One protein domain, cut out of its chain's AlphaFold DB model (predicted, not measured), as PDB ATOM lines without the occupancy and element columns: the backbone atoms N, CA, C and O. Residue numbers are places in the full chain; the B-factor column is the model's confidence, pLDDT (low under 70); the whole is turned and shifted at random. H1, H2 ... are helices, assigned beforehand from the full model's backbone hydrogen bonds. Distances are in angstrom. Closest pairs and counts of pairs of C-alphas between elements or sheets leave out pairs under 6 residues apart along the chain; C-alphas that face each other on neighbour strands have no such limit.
ATOM      1  N   ILE A   4      32.013  17.152  13.875       76.62
ATOM      2  CA  ILE A   4      31.514  17.194  15.254       76.62
ATOM      3  C   ILE A   4      31.528  18.637  15.787       76.62
ATOM      4  O   ILE A   4      30.548  19.079  16.375       76.62
ATOM      5  N   VAL A   5      32.592  19.404  15.513       83.88
ATOM      6  CA  VAL A   5      32.681  20.823  15.907       83.88
ATOM      7  C   VAL A   5      31.651  21.673  15.158       83.88
ATOM      8  O   VAL A   5      31.038  22.551  15.753       83.88
ATOM      9  N   LYS A   6      31.403  21.387  13.872       88.19
ATOM     10  CA  LYS A   6      30.386  22.101  13.079       88.19
ATOM     11  C   LYS A   6      28.965  21.844  13.577       88.19
ATOM     12  O   LYS A   6      28.169  22.775  13.624       88.19
ATOM     13  N   HIS A   7      28.653  20.602  13.946       91.00
ATOM     14  CA  HIS A   7      27.346  20.254  14.502       91.00
ATOM     15  C   HIS A   7      27.115  20.938  15.854       91.00
ATOM     16  O   HIS A   7      26.082  21.567  16.047       91.00
ATOM     17  N   ALA A   8      28.103  20.893  16.752       91.62
ATOM     18  CA  ALA A   8      28.019  21.573  18.044       91.62
ATOM     19  C   ALA A   8      27.858  23.096  17.886       91.62
ATOM     20  O   ALA A   8      27.022  23.708  18.543       91.62
ATOM     21  N   LEU A   9      28.607  23.713  16.963       94.00
ATOM     22  CA  LEU A   9      28.467  25.139  16.667       94.00
ATOM     23  C   LEU A   9      27.070  25.481  16.133       94.00
ATOM     24  O   LEU A   9      26.533  26.538  16.453       94.00
ATOM     25  N   ARG A  10      26.472  24.584  15.341       94.81
ATOM     26  CA  ARG A  10      25.114  24.749  14.823       94.81
ATOM     27  C   ARG A  10      24.068  24.719  15.938       94.81
ATOM     28  O   ARG A  10      23.219  25.599  15.959       94.81
ATOM     29  N   GLU A  11      24.146  23.764  16.861       95.19
ATOM     30  CA  GLU A  11      23.225  23.689  18.008       95.19
ATOM     31  C   GLU A  11      23.304  24.951  18.877       95.19
ATOM     32  O   GLU A  11      22.281  25.525  19.247       95.19
ATOM     33  N   ILE A  12      24.525  25.428  19.143       95.75
ATOM     34  CA  ILE A  12      24.757  26.671  19.891       95.75
ATOM     35  C   ILE A  12      24.162  27.872  19.140       95.75
ATOM     36  O   ILE A  12      23.509  28.716  19.751       95.75
ATOM     37  N   ALA A  13      24.355  27.946  17.820       96.12
ATOM     38  CA  ALA A  13      23.795  29.013  16.999       96.12
ATOM     39  C   ALA A  13      22.259  28.990  16.974       96.12
ATOM     40  O   ALA A  13      21.643  30.040  17.110       96.12
ATOM     41  N   GLU A  14      21.629  27.819  16.857       95.94
ATOM     42  CA  GLU A  14      20.166  27.682  16.876       95.94
ATOM     43  C   GLU A  14      19.573  28.105  18.233       95.94
ATOM     44  O   GLU A  14      18.591  28.851  18.273       95.94
ATOM     45  N   ALA A  15      20.208  27.726  19.348       94.81
ATOM     46  CA  ALA A  15      19.803  28.176  20.682       94.81
ATOM     47  C   ALA A  15      19.931  29.703  20.843       94.81
ATOM     48  O   ALA A  15      19.024  30.362  21.362       94.81
ATOM     49  N   ALA A  16      21.036  30.273  20.360       96.19
ATOM     50  CA  ALA A  16      21.296  31.706  20.394       96.19
ATOM     51  C   ALA A  16      20.342  32.515  19.500       96.19
ATOM     52  O   ALA A  16      19.979  33.625  19.874       96.19
ATOM     53  N   VAL A  17      19.887  31.970  18.364       95.88
ATOM     54  CA  VAL A  17      18.848  32.601  17.528       95.88
ATOM     55  C   VAL A  17      17.548  32.740  18.314       95.88
ATOM     56  O   VAL A  17      17.018  33.843  18.419       95.88
ATOM     57  N   GLY A  18      17.078  31.663  18.951       92.19
ATOM     58  CA  GLY A  18      15.863  31.725  19.767       92.19
ATOM     59  C   GLY A  18      15.986  32.698  20.947       92.19
ATOM     60  O   GLY A  18      15.032  33.404  21.267       92.19
ATOM     61  N   ALA A  19      17.160  32.762  21.585       93.31
ATOM     62  CA  ALA A  19      17.450  33.739  22.635       93.31
ATOM     63  C   ALA A  19      17.448  35.181  22.101       93.31
ATOM     64  O   ALA A  19      16.837  36.064  22.698       93.31
ATOM     65  N   HIS A  20      18.083  35.418  20.950       93.88
ATOM     66  CA  HIS A  20      18.132  36.731  20.315       93.88
ATOM     67  C   HIS A  20      16.736  37.246  19.956       93.88
ATOM     68  O   HIS A  20      16.431  38.403  20.224       93.88
ATOM     69  N   GLU A  21      15.870  36.392  19.410       92.69
ATOM     70  CA  GLU A  21      14.489  36.756  19.076       92.69
ATOM     71  C   GLU A  21      13.691  37.204  20.308       92.69
ATOM     72  O   GLU A  21      13.007  38.228  20.260       92.69
ATOM     73  N   ARG A  22      13.808  36.479  21.432       89.56
ATOM     74  CA  ARG A  22      13.130  36.830  22.693       89.56
ATOM     75  C   ARG A  22      13.653  38.130  23.296       89.56
ATOM     76  O   ARG A  22      12.866  38.941  23.774       89.56
ATOM     77  N   LEU A  23      14.964  38.339  23.256       86.44
ATOM     78  CA  LEU A  23      15.596  39.543  23.791       86.44
ATOM     79  C   LEU A  23      15.370  40.768  22.898       86.44
ATOM     80  O   LEU A  23      15.240  41.880  23.399       86.44
ATOM     81  N   SER A  24      15.277  40.583  21.580       88.19
ATOM     82  CA  SER A  24      15.113  41.681  20.620       88.19
ATOM     83  C   SER A  24      13.763  42.395  20.730       88.19
ATOM     84  O   SER A  24      13.632  43.504  20.213       88.19
ATOM     85  N   VAL A  25      12.758  41.776  21.355       86.12
ATOM     86  CA  VAL A  25      11.439  42.387  21.583       86.12
ATOM     87  C   VAL A  25      11.332  43.103  22.932       86.12
ATOM     88  O   VAL A  25      10.290  43.695  23.220       86.12
ATOM     89  N   MET A  26      12.378  43.063  23.763       77.81
ATOM     90  CA  MET A  26      12.378  43.744  25.058       77.81
ATOM     91  C   MET A  26      12.576  45.262  24.899       77.81
ATOM     92  O   MET A  26      13.332  45.696  24.024       77.81
ATOM     93  N   PRO A  27      11.912  46.091  25.730       81.12
ATOM     94  CA  PRO A  27      12.088  47.537  25.699       81.12
ATOM     95  C   PRO A  27      13.549  47.923  25.993       81.12
ATOM     96  O   PRO A  27      14.120  47.432  26.965       81.12
ATOM     97  N   PRO A  28      14.158  48.831  25.210       71.31
ATOM     98  CA  PRO A  28      15.553  49.236  25.400       71.31
ATOM     99  C   PRO A  28      15.810  50.022  26.700       71.31
ATOM    100  O   PRO A  28      16.961  50.138  27.110       71.31
ATOM    101  N   ASP A  29      14.758  50.546  27.342       72.81
ATOM    102  CA  ASP A  29      14.840  51.356  28.566       72.81
ATOM    103  C   ASP A  29      14.663  50.541  29.862       72.81
ATOM    104  O   ASP A  29      14.766  51.098  30.959       72.81
ATOM    105  N   ASP A  30      14.405  49.233  29.768       70.88
ATOM    106  CA  ASP A  30      14.356  48.381  30.954       70.88
ATOM    107  C   ASP A  30      15.787  48.118  31.456       70.88
ATOM    108  O   ASP A  30      16.577  47.380  30.860       70.88
ATOM    109  N   ILE A  31      16.135  48.731  32.586       68.00
ATOM    110  CA  ILE A  31      17.387  48.450  33.290       68.00
ATOM    111  C   ILE A  31      17.205  47.146  34.070       68.00
ATOM    112  O   ILE A  31      16.545  47.117  35.109       68.00
ATOM    113  N   PHE A  32      17.813  46.069  33.575       68.31
ATOM    114  CA  PHE A  32      17.813  44.772  34.244       68.31
ATOM    115  C   PHE A  32      19.026  44.611  35.151       68.31
ATOM    116  O   PHE A  32      20.174  44.699  34.712       68.31
ATOM    117  N   ASP A  33      18.764  44.305  36.417       71.38
ATOM    118  CA  ASP A  33      19.793  43.795  37.309       71.38
ATOM    119  C   ASP A  33      20.012  42.309  36.997       71.38
ATOM    120  O   ASP A  33      19.203  41.442  37.331       71.38
ATOM    121  N   ILE A  34      21.111  42.030  36.303       70.12
ATOM    122  CA  ILE A  34      21.496  40.697  35.816       70.12
ATOM    123  C   ILE A  34      21.609  39.691  36.975       70.12
ATOM    124  O   ILE A  34      21.363  38.502  36.797       70.12
ATOM    125  N   SER A  35      21.909  40.183  38.179       71.75
ATOM    126  CA  SER A  35      22.015  39.402  39.417       71.75
ATOM    127  C   SER A  35      20.674  38.802  39.863       71.75
ATOM    128  O   SER A  35      20.644  37.783  40.543       71.75
ATOM    129  N   LEU A  36      19.554  39.431  39.492       71.12
ATOM    130  CA  LEU A  36      18.191  38.983  39.807       71.12
ATOM    131  C   LEU A  36      17.609  38.050  38.734       71.12
ATOM    132  O   LEU A  36      16.541  37.474  38.934       71.12
ATOM    133  N   ALA A  37      18.298  37.905  37.601       73.75
ATOM    134  CA  ALA A  37      17.879  37.062  36.491       73.75
ATOM    135  C   ALA A  37      18.353  35.605  36.627       73.75
ATOM    136  O   ALA A  37      17.928  34.770  35.831       73.75
ATOM    137  N   GLU A  38      19.203  35.292  37.608       79.31
ATOM    138  CA  GLU A  38      19.815  33.971  37.784       79.31
ATOM    139  C   GLU A  38      18.746  32.862  37.865       79.31
ATOM    140  O   GLU A  38      17.792  32.940  38.644       79.31
ATOM    141  N   GLY A  39      18.864  31.838  37.014       80.12
ATOM    142  CA  GLY A  39      17.889  30.742  36.935       80.12
ATOM    143  C   GLY A  39      16.568  31.076  36.225       80.12
ATOM    144  O   GLY A  39      15.655  30.247  36.208       80.12
ATOM    145  N   THR A  40      16.443  32.260  35.621       87.56
ATOM    146  CA  THR A  40      15.293  32.630  34.780       87.56
ATOM    147  C   THR A  40      15.547  32.330  33.300       87.56
ATOM    148  O   THR A  40      16.662  32.029  32.876       87.56
ATOM    149  N   GLN A  41      14.507  32.472  32.473       88.38
ATOM    150  CA  GLN A  41      14.651  32.404  31.017       88.38
ATOM    151  C   GLN A  41      15.640  33.454  30.480       88.38
ATOM    152  O   GLN A  41      16.327  33.194  29.498       88.38
ATOM    153  N   LEU A  42      15.743  34.614  31.136       87.06
ATOM    154  CA  LEU A  42      16.651  35.687  30.736       87.06
ATOM    155  C   LEU A  42      18.123  35.272  30.895       87.06
ATOM    156  O   LEU A  42      18.934  35.515  30.007       87.06
ATOM    157  N   ASP A  43      18.453  34.588  31.991       89.62
ATOM    158  CA  ASP A  43      19.791  34.036  32.242       89.62
ATOM    159  C   ASP A  43      20.146  32.915  31.250       89.62
ATOM    160  O   ASP A  43      21.249  32.885  30.696       89.62
ATOM    161  N   ALA A  44      19.178  32.059  30.907       91.12
ATOM    162  CA  ALA A  44      19.351  31.061  29.851       91.12
ATOM    163  C   ALA A  44      19.623  31.701  28.474       91.12
ATOM    164  O   ALA A  44      20.487  31.231  27.729       91.12
ATOM    165  N   ASP A  45      18.928  32.794  28.147       91.94
ATOM    166  CA  ASP A  45      19.072  33.503  26.873       91.94
ATOM    167  C   ASP A  45      20.431  34.210  26.768       91.94
ATOM    168  O   ASP A  45      21.129  34.084  25.757       91.94
ATOM    169  N   ILE A  46      20.858  34.883  27.840       90.25
ATOM    170  CA  ILE A  46      22.192  35.492  27.944       90.25
ATOM    171  C   ILE A  46      23.280  34.414  27.842       90.25
ATOM    172  O   ILE A  46      24.262  34.589  27.114       90.25
ATOM    173  N   THR A  47      23.099  33.278  28.518       92.56
ATOM    174  CA  THR A  47      24.028  32.143  28.457       92.56
ATOM    175  C   THR A  47      24.154  31.597  27.036       92.56
ATOM    176  O   THR A  47      25.272  31.371  26.569       92.56
ATOM    177  N   ALA A  48      23.044  31.441  26.309       94.81
ATOM    178  CA  ALA A  48      23.057  30.978  24.922       94.81
ATOM    179  C   ALA A  48      23.804  31.951  23.990       94.81
ATOM    180  O   ALA A  48      24.639  31.522  23.189       94.81
ATOM    181  N   LEU A  49      23.569  33.262  24.126       93.94
ATOM    182  CA  LEU A  49      24.285  34.282  23.350       93.94
ATOM    183  C   LEU A  49      25.788  34.304  23.662       93.94
ATOM    184  O   LEU A  49      26.611  34.376  22.748       93.94
ATOM    185  N   ASN A  50      26.161  34.193  24.938       93.19
ATOM    186  CA  ASN A  50      27.563  34.141  25.354       93.19
ATOM    187  C   ASN A  50      28.265  32.872  24.857       93.19
ATOM    188  O   ASN A  50      29.413  32.941  24.405       93.19
ATOM    189  N   ALA A  51      27.576  31.729  24.885       95.25
ATOM    190  CA  ALA A  51      28.078  30.480  24.325       95.25
ATOM    191  C   ALA A  51      28.351  30.620  22.820       95.25
ATOM    192  O   ALA A  51      29.421  30.216  22.357       95.25
ATOM    193  N   LEU A  52      27.443  31.257  22.066       95.50
ATOM    194  CA  LEU A  52      27.669  31.542  20.649       95.50
ATOM    195  C   LEU A  52      28.849  32.491  20.441       95.50
ATOM    196  O   LEU A  52      29.700  32.200  19.610       95.50
ATOM    197  N   ASN A  53      28.950  33.582  21.200       94.12
ATOM    198  CA  ASN A  53      30.054  34.536  21.065       94.12
ATOM    199  C   ASN A  53      31.428  33.890  21.349       94.12
ATOM    200  O   ASN A  53      32.429  34.221  20.715       94.12
ATOM    201  N   SER A  54      31.477  32.925  22.272       94.00
ATOM    202  CA  SER A  54      32.687  32.146  22.558       94.00
ATOM    203  C   SER A  54      33.012  31.139  21.445       94.00
ATOM    204  O   SER A  54      34.157  31.048  20.986       94.00
ATOM    205  N   ALA A  55      31.999  30.403  20.975       93.19
ATOM    206  CA  ALA A  55      32.153  29.357  19.969       93.19
ATOM    207  C   ALA A  55      32.431  29.930  18.564       93.19
ATOM    208  O   ALA A  55      33.357  29.491  17.877       93.19
ATOM    209  N   ALA A  56      31.678  30.954  18.162       94.12
ATOM    210  CA  ALA A  56      31.803  31.704  16.913       94.12
ATOM    211  C   ALA A  56      32.728  32.926  17.063       94.12
ATOM    212  O   ALA A  56      32.447  34.004  16.542       94.12
ATOM    213  N   ASN A  57      33.849  32.764  17.771       92.50
ATOM    214  CA  ASN A  57      34.869  33.806  17.860       92.50
ATOM    215  C   ASN A  57      35.443  34.156  16.463       92.50
ATOM    216  O   ASN A  57      35.316  33.360  15.523       92.50
ATOM    217  N   PRO A  58      36.125  35.306  16.302       94.94
ATOM    218  CA  PRO A  58      36.640  35.738  15.002       94.94
ATOM    219  C   PRO A  58      37.522  34.701  14.293       94.94
ATOM    220  O   PRO A  58      37.463  34.579  13.073       94.94
ATOM    221  N   THR A  59      38.304  33.912  15.036       93.62
ATOM    222  CA  THR A  59      39.137  32.844  14.467       93.62
ATOM    223  C   THR A  59      38.289  31.714  13.885       93.62
ATOM    224  O   THR A  59      38.552  31.271  12.769       93.62
ATOM    225  N   THR A  60      37.248  31.272  14.597       91.56
ATOM    226  CA  THR A  60      36.295  30.273  14.091       91.56
ATOM    227  C   THR A  60      35.560  30.791  12.854       91.56
ATOM    228  O   THR A  60      35.406  30.052  11.884       91.56
ATOM    229  N   VAL A  61      35.137  32.059  12.860       93.94
ATOM    230  CA  VAL A  61      34.439  32.684  11.725       93.94
ATOM    231  C   VAL A  61      35.332  32.725  10.485       93.94
ATOM    232  O   VAL A  61      34.895  32.307   9.415       93.94
ATOM    233  N   LEU A  62      36.591  33.149  10.622       95.56
ATOM    234  CA  LEU A  62      37.550  33.143   9.513       95.56
ATOM    235  C   LEU A  62      37.796  31.726   8.984       95.56
ATOM    236  O   LEU A  62      37.750  31.510   7.778       95.56
ATOM    237  N   ALA A  63      37.950  30.738   9.869       93.12
ATOM    238  CA  ALA A  63      38.121  29.349   9.454       93.12
ATOM    239  C   ALA A  63      36.905  28.802   8.678       93.12
ATOM    240  O   ALA A  63      37.072  28.030   7.734       93.12
ATOM    241  N   LEU A  64      35.678  29.195   9.045       94.19
ATOM    242  CA  LEU A  64      34.472  28.835   8.289       94.19
ATOM    243  C   LEU A  64      34.428  29.506   6.915       94.19
ATOM    244  O   LEU A  64      34.019  28.859   5.951       94.19
ATOM    245  N   LEU A  65      34.848  30.770   6.820       95.94
ATOM    246  CA  LEU A  65      34.940  31.487   5.547       95.94
ATOM    247  C   LEU A  65      35.974  30.833   4.625       95.94
ATOM    248  O   LEU A  65      35.646  30.525   3.482       95.94
ATOM    249  N   ASP A  66      37.162  30.514   5.137       95.69
ATOM    250  CA  ASP A  66      38.213  29.832   4.375       95.69
ATOM    251  C   ASP A  66      37.743  28.469   3.841       95.69
ATOM    252  O   ASP A  66      37.978  28.123   2.677       95.69
ATOM    253  N   GLU A  67      37.050  27.684   4.675       94.56
ATOM    254  CA  GLU A  67      36.472  26.400   4.271       94.56
ATOM    255  C   GLU A  67      35.376  26.571   3.209       94.56
ATOM    256  O   GLU A  67      35.346  25.816   2.232       94.56
ATOM    257  N   LEU A  68      34.493  27.561   3.371       95.38
ATOM    258  CA  LEU A  68      33.431  27.859   2.411       95.38
ATOM    259  C   LEU A  68      34.012  28.274   1.058       95.38
ATOM    260  O   LEU A  68      33.590  27.767   0.016       95.38
ATOM    261  N   GLU A  69      35.016  29.148   1.060       96.75
ATOM    262  CA  GLU A  69      35.707  29.554  -0.154       96.75
ATOM    263  C   GLU A  69      36.440  28.386  -0.821       96.75
ATOM    264  O   GLU A  69      36.423  28.270  -2.047       96.75
ATOM    265  N   ALA A  70      37.070  27.499  -0.045       96.00
ATOM    266  CA  ALA A  70      37.737  26.315  -0.581       96.00
ATOM    267  C   ALA A  70      36.747  25.374  -1.286       96.00
ATOM    268  O   ALA A  70      37.022  24.918  -2.399       96.00
ATOM    269  N   VAL A  71      35.581  25.135  -0.678       96.00
ATOM    270  CA  VAL A  71      34.500  24.349  -1.289       96.00
ATOM    271  C   VAL A  71      33.966  25.037  -2.545       96.00
ATOM    272  O   VAL A  71      33.781  24.372  -3.562       96.00
ATOM    273  N   ASN A  72      33.770  26.356  -2.515       96.44
ATOM    274  CA  ASN A  72      33.289  27.107  -3.673       96.44
ATOM    275  C   ASN A  72      34.278  27.043  -4.850       96.44
ATOM    276  O   ASN A  72      33.890  26.742  -5.978       96.44
ATOM    277  N   ARG A  73      35.578  27.226  -4.581       95.56
ATOM    278  CA  ARG A  73      36.646  27.062  -5.582       95.56
ATOM    279  C   ARG A  73      36.631  25.665  -6.200       95.56
ATOM    280  O   ARG A  73      36.736  25.537  -7.417       95.56
ATOM    281  N   LEU A  74      36.483  24.626  -5.379       95.62
ATOM    282  CA  LEU A  74      36.416  23.246  -5.855       95.62
ATOM    283  C   LEU A  74      35.165  22.995  -6.709       95.62
ATOM    284  O   LEU A  74      35.258  22.321  -7.730       95.62
ATOM    285  N   ASN A  75      34.019  23.568  -6.337       95.56
ATOM    286  CA  ASN A  75      32.785  23.452  -7.113       95.56
ATOM    287  C   ASN A  75      32.945  24.070  -8.511       95.56
ATOM    288  O   ASN A  75      32.695  23.395  -9.506       95.56
ATOM    289  N   ILE A  76      33.494  25.287  -8.588       94.25
ATOM    290  CA  ILE A  76      33.799  25.962  -9.859       94.25
ATOM    291  C   ILE A  76      34.749  25.113 -10.717       94.25
ATOM    292  O   ILE A  76      34.508  24.922 -11.907       94.25
ATOM    293  N   GLN A  77      35.811  24.555 -10.125       92.69
ATOM    294  CA  GLN A  77      36.748  23.695 -10.855       92.69
ATOM    295  C   GLN A  77      36.092  22.418 -11.387       92.69
ATOM    296  O   GLN A  77      36.405  21.982 -12.494       92.69
ATOM    297  N   LEU A  78      35.211  21.792 -10.605       91.12
ATOM    298  CA  LEU A  78      34.486  20.602 -11.040       91.12
ATOM    299  C   LEU A  78      33.505  20.929 -12.167       91.12
ATOM    300  O   LEU A  78      33.464  20.192 -13.146       91.12
ATOM    301  N   GLN A  79      32.782  22.046 -12.074       88.06
ATOM    302  CA  GLN A  79      31.888  22.507 -13.137       88.06
ATOM    303  C   GLN A  79      32.651  22.745 -14.445       88.06
ATOM    304  O   GLN A  79      32.278  22.187 -15.472       88.06
ATOM    305  N   GLN A  80      33.775  23.465 -14.387       86.75
ATOM    306  CA  GLN A  80      34.630  23.696 -15.555       86.75
ATOM    307  C   GLN A  80      35.158  22.390 -16.157       86.75
ATOM    308  O   GLN A  80      35.193  22.235 -17.375       86.75
ATOM    309  N   LYS A  81      35.558  21.424 -15.321       83.19
ATOM    310  CA  LYS A  81      36.012  20.111 -15.802       83.19
ATOM    311  C   LYS A  81      34.902  19.324 -16.488       83.19
ATOM    312  O   LYS A  81      35.182  18.696 -17.499       83.19
ATOM    313  N   CYS A  82      33.679  19.344 -15.960       77.81
ATOM    314  CA  CYS A  82      32.539  18.674 -16.586       77.81
ATOM    315  C   CYS A  82      32.171  19.309 -17.933       77.81
ATOM    316  O   CYS A  82      31.842  18.591 -18.875       77.81
ATOM    317  N   GLU A  83      32.251  20.636 -18.024       75.06
ATOM    318  CA  GLU A  83      31.963  21.389 -19.244       75.06
ATOM    319  C   GLU A  83      33.023  21.153 -20.329       75.06
ATOM    320  O   GLU A  83      32.682  20.987 -21.492       75.06
ATOM    321  N   ILE A  84      34.303  21.058 -19.956       78.44
ATOM    322  CA  ILE A  84      35.431  20.898 -20.893       78.44
ATOM    323  C   ILE A  84      35.783  19.416 -21.135       78.44
ATOM    324  O   ILE A  84      36.707  19.105 -21.888       78.44
ATOM    325  N   ASP A  85      35.063  18.468 -20.529       83.44
ATOM    326  CA  ASP A  85      35.397  17.052 -20.670       83.44
ATOM    327  C   ASP A  85      35.313  16.610 -22.152       83.44
ATOM    328  O   ASP A  85      34.269  16.768 -22.800       83.44
TER     329      ASP A  85
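This is residues 4 to 85 of the 139 residues of an uncharacterized protein of Enterobacter cloacae (UniProt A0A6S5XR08). Two helices, H1 and H2, fold back on each other as a slanted helical hairpin, and a third, longer helix, H3, sticks out from the end of H2 as a long arm, with residues 65 to 85 standing free. A long loop, residues 25 to 40, joins H1 to H2 at the far end from the arm. The printed part has 82 residues with three named helices, H1, H2, H3 in chain order, and no named strand; the class is all helix. It is extended, with a radius of gyration of the C-alphas of 19.4 A and spans of 66 by 24 by 18 A.

H1, residues 4 to 24, begins at C-alpha 4 (31.514, 17.194, 15.254) and measures 30.0 A. H2, residues 41 to 55, measures 20.9 A. H3, residues 58 to 84, measures 38.9 A and ends at C-alpha 84 (35.431, 20.898, -20.893).

H1 and H2 touch, opposite ways at a steep tilt of 42 degrees; their closest C-alphas, of Ala 19 and Asp 45, are 4.5 A apart. H2 and H3 meet only through their link. H1 and H3 are apart. In H1, H2 and H3 every O i to N i+4 pair is within hydrogen-bond range.

The C-alphas farthest apart, of Leu 36 and Asp 85, are 66.6 A apart. The printed part has no cut. The link H1 to H2 is long, with 16 residues; H2 to H3 is tight. Residues 31 to 32 have pLDDT under 70.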